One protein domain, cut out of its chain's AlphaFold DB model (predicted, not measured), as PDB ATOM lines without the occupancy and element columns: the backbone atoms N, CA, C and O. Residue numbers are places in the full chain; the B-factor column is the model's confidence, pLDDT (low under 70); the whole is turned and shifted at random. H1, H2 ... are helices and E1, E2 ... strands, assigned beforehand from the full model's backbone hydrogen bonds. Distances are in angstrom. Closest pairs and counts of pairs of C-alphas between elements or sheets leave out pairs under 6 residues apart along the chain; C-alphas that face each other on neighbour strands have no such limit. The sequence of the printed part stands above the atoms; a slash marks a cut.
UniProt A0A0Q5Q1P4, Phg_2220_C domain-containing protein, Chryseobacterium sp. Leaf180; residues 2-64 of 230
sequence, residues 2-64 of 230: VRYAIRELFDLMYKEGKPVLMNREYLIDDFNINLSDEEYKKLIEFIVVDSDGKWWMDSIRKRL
ATOM      1  N   VAL A   2     216.783 285.975 142.683       85.38
ATOM      2  CA  VAL A   2     216.553 284.509 142.739       85.38
ATOM      3  C   VAL A   2     216.731 283.871 144.125       85.38
ATOM      4  O   VAL A   2     215.900 283.078 144.548       85.38
ATOM      5  N   ARG A   3     217.789 284.220 144.872       85.25
ATOM      6  CA  ARG A   3     218.033 283.643 146.211       85.25
ATOM      7  C   ARG A   3     216.925 283.955 147.222       85.25
ATOM      8  O   ARG A   3     216.661 283.121 148.080       85.25
ATOM      9  N   TYR A   4     216.301 285.128 147.123       88.50
ATOM     10  CA  TYR A   4     215.183 285.506 147.989       88.50
ATOM     11  C   TYR A   4     213.942 284.687 147.638       88.50
ATOM     12  O   TYR A   4     213.356 284.089 148.531       88.50
ATOM     13  N   ALA A   5     213.643 284.526 146.344       87.62
ATOM     14  CA  ALA A   5     212.568 283.644 145.885       87.62
ATOM     15  C   ALA A   5     212.756 282.198 146.369       87.62
ATOM     16  O   ALA A   5     211.825 281.589 146.882       87.62
ATOM     17  N   ILE A   6     213.981 281.663 146.273       89.94
ATOM     18  CA  ILE A   6     214.298 280.316 146.770       89.94
ATOM     19  C   ILE A   6     214.034 280.211 148.273       89.94
ATOM     20  O   ILE A   6     213.498 279.201 148.717       89.94
ATOM     21  N   ARG A   7     214.412 281.224 149.059       89.62
ATOM     22  CA  ARG A   7     214.220 281.217 150.512       89.62
ATOM     23  C   ARG A   7     212.742 281.236 150.900       89.62
ATOM     24  O   ARG A   7     212.347 280.414 151.715       89.62
ATOM     25  N   GLU A   8     211.945 282.111 150.297       89.06
ATOM     26  CA  GLU A   8     210.504 282.186 150.579       89.06
ATOM     27  C   GLU A   8     209.790 280.883 150.199       89.06
ATOM     28  O   GLU A   8     209.019 280.328 150.984       89.06
ATOM     29  N   LEU A   9     210.128 280.320 149.033       88.81
ATOM     30  CA  LEU A   9     209.627 279.008 148.617       88.81
ATOM     31  C   LEU A   9     210.039 277.908 149.592       88.81
ATOM     32  O   LEU A   9     209.246 277.015 149.885       88.81
ATOM     33  N   PHE A  10     211.268 277.973 150.103       89.06
ATOM     34  CA  PHE A  10     211.762 277.021 151.081       89.06
ATOM     35  C   PHE A  10     210.919 277.075 152.354       89.06
ATOM     36  O   PHE A  10     210.359 276.058 152.755       89.06
ATOM     37  N   ASP A  11     210.765 278.255 152.948       89.12
ATOM     38  CA  ASP A  11     210.032 278.431 154.201       89.12
ATOM     39  C   ASP A  11     208.552 278.029 154.062       89.12
ATOM     40  O   ASP A  11     208.014 277.328 154.927       89.12
ATOM     41  N   LEU A  12     207.913 278.359 152.935       89.62
ATOM     42  CA  LEU A  12     206.528 277.975 152.674       89.62
ATOM     43  C   LEU A  12     206.369 276.455 152.488       89.62
ATOM     44  O   LEU A  12     205.480 275.855 153.092       89.62
ATOM     45  N   MET A  13     207.273 275.796 151.754       89.88
ATOM     46  CA  MET A  13     207.262 274.332 151.621       89.88
ATOM     47  C   MET A  13     207.513 273.610 152.958       89.88
ATOM     48  O   MET A  13     206.965 272.529 153.169       89.88
ATOM     49  N   TYR A  14     208.300 274.180 153.882       86.81
ATOM     50  CA  TYR A  14     208.454 273.622 155.237       86.81
ATOM     51  C   TYR A  14     207.200 273.759 156.084       86.81
ATOM     52  O   TYR A  14     206.899 272.857 156.867       86.81
ATOM     53  N   LYS A  15     206.500 274.886 155.953       87.00
ATOM     54  CA  LYS A  15     205.269 275.148 156.694       87.00
ATOM     55  C   LYS A  15     204.150 274.203 156.257       87.00
ATOM     56  O   LYS A  15     203.493 273.615 157.110       87.00
ATOM     57  N   GLU A  16     203.979 274.026 154.949       86.69
ATOM     58  CA  GLU A  16     202.936 273.165 154.378       86.69
ATOM     59  C   GLU A  16     203.317 271.677 154.390       86.69
ATOM     60  O   GLU A  16     202.455 270.797 154.432       86.69
ATOM     61  N   GLY A  17     204.617 271.372 154.328       84.88
ATOM     62  CA  GLY A  17     205.133 270.006 154.244       84.88
ATOM     63  C   GLY A  17     204.752 269.269 152.953       84.88
ATOM     64  O   GLY A  17     204.896 268.050 152.890       84.88
ATOM     65  N   LYS A  18     204.243 269.977 151.933       86.44
ATOM     66  CA  LYS A  18     203.708 269.418 150.677       86.44
ATOM     67  C   LYS A  18     203.995 270.330 149.473       86.44
ATOM     68  O   LYS A  18     204.196 271.527 149.685       86.44
ATOM     69  N   PRO A  19     204.012 269.790 148.234       87.31
ATOM     70  CA  PRO A  19     204.170 270.579 147.013       87.31
ATOM     71  C   PRO A  19     203.183 271.737 146.954       87.31
ATOM     72  O   PRO A  19     201.997 271.571 147.251       87.31
ATOM     73  N   VAL A  20     203.683 272.903 146.566       89.12
ATOM     74  CA  VAL A  20     202.951 274.170 146.639       89.12
ATOM     75  C   VAL A  20     202.527 274.574 145.240       89.12
ATOM     76  O   VAL A  20     203.333 274.530 144.316       89.12
ATOM     77  N   LEU A  21     201.278 274.994 145.063       87.06
ATOM     78  CA  LEU A  21     200.850 275.579 143.796       87.06
ATOM     79  C   LEU A  21     201.504 276.955 143.632       87.06
ATOM     80  O   LEU A  21     201.266 277.838 144.449       87.06
ATOM     81  N   MET A  22     202.343 277.123 142.611       85.12
ATOM     82  CA  MET A  22     203.097 278.358 142.423       85.12
ATOM     83  C   MET A  22     203.308 278.650 140.939       85.12
ATOM     84  O   MET A  22     203.502 277.742 140.131       85.12
ATOM     85  N   ASN A  23     203.285 279.930 140.577       85.00
ATOM     86  CA  ASN A  23     203.630 280.412 139.244       85.00
ATOM     87  C   ASN A  23     204.438 281.723 139.360       85.00
ATOM     88  O   ASN A  23     204.755 282.185 140.457       85.00
ATOM     89  N   ARG A  24     204.805 282.319 138.220       84.69
ATOM     90  CA  ARG A  24     205.524 283.603 138.206       84.69
ATOM     91  C   ARG A  24     204.707 284.746 138.821       84.69
ATOM     92  O   ARG A  24     205.290 285.592 139.484       84.69
ATOM     93  N   GLU A  25     203.400 284.763 138.589       85.06
ATOM     94  CA  GLU A  25     202.487 285.824 139.037       85.06
ATOM     95  C   GLU A  25     202.333 285.812 140.562       85.06
ATOM     96  O   GLU A  25     202.532 286.839 141.193       85.06
ATOM     97  N   TYR A  26     202.163 284.640 141.176       85.94
ATOM     98  CA  TYR A  26     202.121 284.450 142.628       85.94
ATOM     99  C   TYR A  26     203.380 284.972 143.335       85.94
ATOM    100  O   TYR A  26     203.290 285.540 144.420       85.94
ATOM    101  N   LEU A  27     204.566 284.822 142.731       86.00
ATOM    102  CA  LEU A  27     205.798 285.382 143.302       86.00
ATOM    103  C   LEU A  27     205.788 286.916 143.316       86.00
ATOM    104  O   LEU A  27     206.391 287.523 144.201       86.00
ATOM    105  N   ILE A  28     205.114 287.538 142.352       87.06
ATOM    106  CA  ILE A  28     204.971 288.991 142.271       87.06
ATOM    107  C   ILE A  28     203.870 289.453 143.229       87.06
ATOM    108  O   ILE A  28     204.110 290.363 144.015       87.06
ATOM    109  N   ASP A  29     202.709 288.806 143.212       86.56
ATOM    110  CA  ASP A  29     201.522 289.260 143.938       86.56
ATOM    111  C   ASP A  29     201.635 289.035 145.452       86.56
ATOM    112  O   ASP A  29     201.421 289.963 146.232       86.56
ATOM    113  N   ASP A  30     202.040 287.835 145.881       86.00
ATOM    114  CA  ASP A  30     202.058 287.475 147.307       86.00
ATOM    115  C   ASP A  30     203.395 287.799 147.984       86.00
ATOM    116  O   ASP A  30     203.437 288.123 149.173       86.00
ATOM    117  N   PHE A  31     204.504 287.727 147.238       86.19
ATOM    118  CA  PHE A  31     205.853 287.912 147.785       86.19
ATOM    119  C   PHE A  31     206.541 289.201 147.324       86.19
ATOM    120  O   PHE A  31     207.625 289.518 147.819       86.19
ATOM    121  N   ASN A  32     205.937 289.961 146.403       88.94
ATOM    122  CA  ASN A  32     206.521 291.175 145.822       88.94
ATOM    123  C   ASN A  32     207.922 290.939 145.222       88.94
ATOM    124  O   ASN A  32     208.827 291.776 145.314       88.94
ATOM    125  N   ILE A  33     208.129 289.764 144.617       89.06
ATOM    126  CA  ILE A  33     209.396 289.366 144.007       89.06
ATOM    127  C   ILE A  33     209.269 289.463 142.491       89.06
ATOM    128  O   ILE A  33     208.806 288.546 141.817       89.06
ATOM    129  N   ASN A  34     209.774 290.563 141.939       89.50
ATOM    130  CA  ASN A  34     209.889 290.717 140.496       89.50
ATOM    131  C   ASN A  34     211.199 290.084 139.990       89.50
ATOM    132  O   ASN A  34     212.291 290.539 140.338       89.50
ATOM    133  N   LEU A  35     211.086 289.019 139.191       89.12
ATOM    134  CA  LEU A  35     212.210 288.305 138.575       89.12
ATOM    135  C   LEU A  35     212.230 288.582 137.071       89.12
ATOM    136  O   LEU A  35     211.203 288.448 136.398       89.12
ATOM    137  N   SER A  36     213.412 288.890 136.532       92.62
ATOM    138  CA  SER A  36     213.614 288.896 135.079       92.62
ATOM    139  C   SER A  36     213.456 287.485 134.501       92.62
ATOM    140  O   SER A  36     213.524 286.493 135.229       92.62
ATOM    141  N   ASP A  37     213.278 287.365 133.187       90.31
ATOM    142  CA  ASP A  37     213.104 286.055 132.543       90.31
ATOM    143  C   ASP A  37     214.319 285.134 132.761       90.31
ATOM    144  O   ASP A  37     214.171 283.934 133.002       90.31
ATOM    145  N   GLU A  38     215.532 285.699 132.762       91.94
ATOM    146  CA  GLU A  38     216.764 284.961 133.058       91.94
ATOM    147  C   GLU A  38     216.824 284.477 134.512       91.94
ATOM    148  O   GLU A  38     217.264 283.360 134.792       91.94
ATOM    149  N   GLU A  39     216.394 285.317 135.453       88.69
ATOM    150  CA  GLU A  39     216.344 284.975 136.872       88.69
ATOM    151  C   GLU A  39     215.267 283.926 137.160       88.69
ATOM    152  O   GLU A  39     215.504 282.993 137.928       88.69
ATOM    153  N   TYR A  40     214.113 284.038 136.506       89.00
ATOM    154  CA  TYR A  40     213.040 283.060 136.599       89.00
ATOM    155  C   TYR A  40     213.485 281.696 136.063       89.00
ATOM    156  O   TYR A  40     213.275 280.677 136.716       89.00
ATOM    157  N   LYS A  41     214.197 281.660 134.930       90.12
ATOM    158  CA  LYS A  41     214.762 280.415 134.396       90.12
ATOM    159  C   LYS A  41     215.724 279.752 135.385       90.12
ATOM    160  O   LYS A  41     215.600 278.558 135.643       90.12
ATOM    161  N   LYS A  42     216.624 280.533 135.995       89.88
ATOM    162  CA  LYS A  42     217.535 280.046 137.046       89.88
ATOM    163  C   LYS A  42     216.789 279.538 138.277       89.88
ATOM    164  O   LYS A  42     217.260 278.614 138.919       89.88
ATOM    165  N   LEU A  43     215.655 280.143 138.631       88.75
ATOM    166  CA  LEU A  43     214.827 279.688 139.747       88.75
ATOM    167  C   LEU A  43     214.227 278.304 139.466       88.75
ATOM    168  O   LEU A  43     214.319 277.416 140.313       88.75
ATOM    169  N   ILE A  44     213.664 278.117 138.269       89.00
ATOM    170  CA  ILE A  44     213.037 276.859 137.845       89.00
ATOM    171  C   ILE A  44     214.036 275.696 137.817       89.00
ATOM    172  O   ILE A  44     213.653 274.581 138.141       89.00
ATOM    173  N   GLU A  45     215.322 275.931 137.532       88.56
ATOM    174  CA  GLU A  45     216.357 274.879 137.590       88.56
ATOM    175  C   GLU A  45     216.466 274.188 138.964       88.56
ATOM    176  O   GLU A  45     216.890 273.036 139.043       88.56
ATOM    177  N   PHE A  46     216.073 274.859 140.053       85.44
ATOM    178  CA  PHE A  46     216.098 274.294 141.408       85.44
ATOM    179  C   PHE A  46     214.773 273.657 141.837       85.44
ATOM    180  O   PHE A  46     214.693 273.092 142.934       85.44
ATOM    181  N   ILE A  47     213.734 273.770 141.011       89.38
ATOM    182  CA  ILE A  47     212.366 273.396 141.346       89.38
ATOM    183  C   ILE A  47     211.939 272.220 140.477       89.38
ATOM    184  O   ILE A  47     212.068 272.225 139.257       89.38
ATOM    185  N   VAL A  48     211.378 271.213 141.128       87.69
ATOM    186  CA  VAL A  48     210.691 270.103 140.483       87.69
ATOM    187  C   VAL A  48     209.213 270.462 140.411       87.69
ATOM    188  O   VAL A  48     208.609 270.812 141.425       87.69
ATOM    189  N   VAL A  49     208.644 270.407 139.209       87.62
ATOM    190  CA  VAL A  49     207.214 270.633 138.985       87.62
ATOM    191  C   VAL A  49     206.534 269.278 138.830       87.62
ATOM    192  O   VAL A  49     206.894 268.499 137.949       87.62
ATOM    193  N   ASP A  50     205.571 268.993 139.703       85.75
ATOM    194  CA  ASP A  50     204.770 267.769 139.658       85.75
ATOM    195  C   ASP A  50     203.748 267.809 138.505       85.75
ATOM    196  O   ASP A  50     203.473 268.862 137.924       85.75
ATOM    197  N   SER A  51     203.121 266.666 138.206       82.44
ATOM    198  CA  SER A  51     202.075 266.539 137.173       82.44
ATOM    199  C   SER A  51     200.897 267.503 137.353       82.44
ATOM    200  O   SER A  51     200.245 267.861 136.377       82.44
ATOM    201  N   ASP A  52     200.654 267.945 138.588       84.00
ATOM    202  CA  ASP A  52     199.572 268.865 138.952       84.00
ATOM    203  C   ASP A  52     199.986 270.349 138.860       84.00
ATOM    204  O   ASP A  52     199.253 271.226 139.315       84.00
ATOM    205  N   GLY A  53     201.190 270.650 138.356       83.06
ATOM    206  CA  GLY A  53     201.730 272.013 138.289       83.06
ATOM    207  C   GLY A  53     202.213 272.571 139.633       83.06
ATOM    208  O   GLY A  53     202.484 273.764 139.749       83.06
ATOM    209  N   LYS A  54     202.331 271.725 140.663       88.31
ATOM    210  CA  LYS A  54     202.836 272.117 141.986       88.31
ATOM    211  C   LYS A  54     204.354 272.070 142.020       88.31
ATOM    212  O   LYS A  54     204.973 271.177 141.455       88.31
ATOM    213  N   TRP A  55     204.942 273.037 142.699       91.25
ATOM    214  CA  TRP A  55     206.372 273.204 142.848       91.25
ATOM    215  C   TRP A  55     206.860 272.516 144.111       91.25
ATOM    216  O   TRP A  55     206.242 272.589 145.177       91.25
ATOM    217  N   TRP A  56     208.018 271.886 143.991       90.00
ATOM    218  CA  TRP A  56     208.678 271.212 145.087       90.00
ATOM    219  C   TRP A  56     210.195 271.293 144.939       90.00
ATOM    220  O   TRP A  56     210.727 271.361 143.836       90.00
ATOM    221  N   MET A  57     210.916 271.275 146.057       88.94
ATOM    222  CA  MET A  57     212.377 271.203 146.053       88.94
ATOM    223  C   MET A  57     212.829 269.872 146.651       88.94
ATOM    224  O   MET A  57     212.498 269.532 147.791       88.94
ATOM    225  N   ASP A  58     213.662 269.134 145.918       85.31
ATOM    226  CA  ASP A  58     214.173 267.823 146.346       85.31
ATOM    227  C   ASP A  58     214.914 267.866 147.686       85.31
ATOM    228  O   ASP A  58     214.873 266.918 148.476       85.31
ATOM    229  N   SER A  59     215.595 268.978 147.960       83.62
ATOM    230  CA  SER A  59     216.296 269.198 149.222       83.62
ATOM    231  C   SER A  59     215.331 269.198 150.414       83.62
ATOM    232  O   SER A  59     215.641 268.607 151.447       83.62
ATOM    233  N   ILE A  60     214.147 269.791 150.260       84.44
ATOM    234  CA  ILE A  60     213.105 269.879 151.289       84.44
ATOM    235  C   ILE A  60     212.447 268.519 151.482       84.44
ATOM    236  O   ILE A  60     212.351 268.044 152.616       84.44
ATOM    237  N   ARG A  61     212.133 267.825 150.378       83.12
ATOM    238  CA  ARG A  61     211.627 266.444 150.390       83.12
ATOM    239  C   ARG A  61     212.459 265.532 151.276       83.12
ATOM    240  O   ARG A  61     211.938 264.827 152.138       83.12
ATOM    241  N   LYS A  62     213.774 265.541 151.050       85.75
ATOM    242  CA  LYS A  62     214.726 264.667 151.742       85.75
ATOM    243  C   LYS A  62     214.789 264.976 153.235       85.75
ATOM    244  O   LYS A  62     214.927 264.063 154.045       85.75
ATOM    245  N   ARG A  63     214.680 266.251 153.621       86.62
ATOM    246  CA  ARG A  63     214.707 266.642 155.037       86.62
ATOM    247  C   ARG A  63     213.400 266.315 155.753       86.62
ATOM    248  O   ARG A  63     213.466 265.795 156.864       86.62
ATOM    249  N   LEU A  64     212.250 266.552 155.122       86.31
ATOM    250  CA  LEU A  64     210.940 266.189 155.676       86.31
ATOM    251  C   LEU A  64     210.824 264.674 155.875       86.31
ATOM    252  O   LEU A  64     210.608 264.235 156.998       86.31
TER     253      LEU A  64
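What this domain is: This is residues 2 to 64 of the 230 residues of the protein "Phg_2220_C domain-containing protein" of Chryseobacterium sp. Leaf180 (UniProt A0A0Q5Q1P4). One long helix, H1, runs along one side of a small body, with two shorter helices placed near its two ends: H3 packs on its first residues and H4 on residues 10 to 14. A small patch of extended chain lies between the two, where the short strand E1 is paired with residues 20 to 21 and with residues 48 to 49, and H2 sits crosswise near the start of H1. The printed part has 63 residues with four named helices and one named strand, in the order H1, H2, H3, E1, H4, and the class is mostly helix. It is compact, with a radius of gyration of the C-alphas of 11.0 A, and the C-alphas span 30 by 21 by 19 A along their three main axes.

How they stand to each other: H1, residues 2 to 16, is the longest helix and touches two others, each with a part of its length alone. With residues 2 to 6 it touches H3, residues 37 to 44. The closest C-alphas of this pair are those of Val 2 and Glu 39, 5.9 A apart. H1 and H3 run the same way at a steep tilt of 35.5 degrees, only just past shallow. With residues 10 to 14 H1 touches H4, residues 58 to 64. Here the closest C-alphas are those of Tyr 14 and Ile 60, 7.2 A apart. H1 and H4 run the same way at a shallow tilt of 34 degrees, only just short of steep. H2, residues 24 to 29, touches no helix. It is close to H1 but not clearly touching, with the C-alphas of Ala 5 and Leu 27 the closest at 7.5 A, and their lines are about perpendicular at 81 degrees. It is also close to H3 but not clearly touching, with the C-alphas of Arg 24 and Tyr 40 the closest at 7.7 A, and these lines are about perpendicular at 80 degrees. E1, residues 54 to 56, pairs with no named strand. Two stretches too short to be named pair with it, both antiparallel: residues 20 to 21 with residues 54 to 55 of E1, and residues 48 to 49 with residues 55 to 56 of E1. The closest C-alphas of H1 and E1 are those of Met 13 and Trp 56, 7.4 A apart. E1 and H4 meet only through their link. H3 is apart from both E1 and H4, and H2 is apart from both E1 and H4. In H1, H2, H3 and H4 every O i to N i+4 pair is within hydrogen-bond range.

Where its parts are: H1 begins at Val 2, with its C-alpha at (216.553, 284.509, 142.739), and ends at Glu 16, 21.2 A away from C-alpha to C-alpha. H2 runs from Arg 24 to Asp 29 and is 9.0 A long. H3 runs from Asp 37, C-alpha at (213.104, 286.055, 132.543), to Ile 44 and is 10.6 A long. E1 runs from Lys 54 to Trp 56, 6.7 A. H4 runs from Asp 58 to Leu 64, 10.0 A, and its last C-alpha is at (210.940, 266.189, 155.676).

The domain as a whole: The two C-alphas farthest apart are those of Ser 36 and Leu 64, 30.8 A. The first and last printed C-alphas, those of Val 2 and Leu 64, are 23.1 A apart. The printed part has no cut. The link from E1 to H4 is tight, with 1 residue between them; the links from H1 to H2, H2 to H3 and H3 to E1 are short, with 7, 7 and 9 residues. The mean pLDDT of the printed part of this model is 87.4, and no printed residue is under 70.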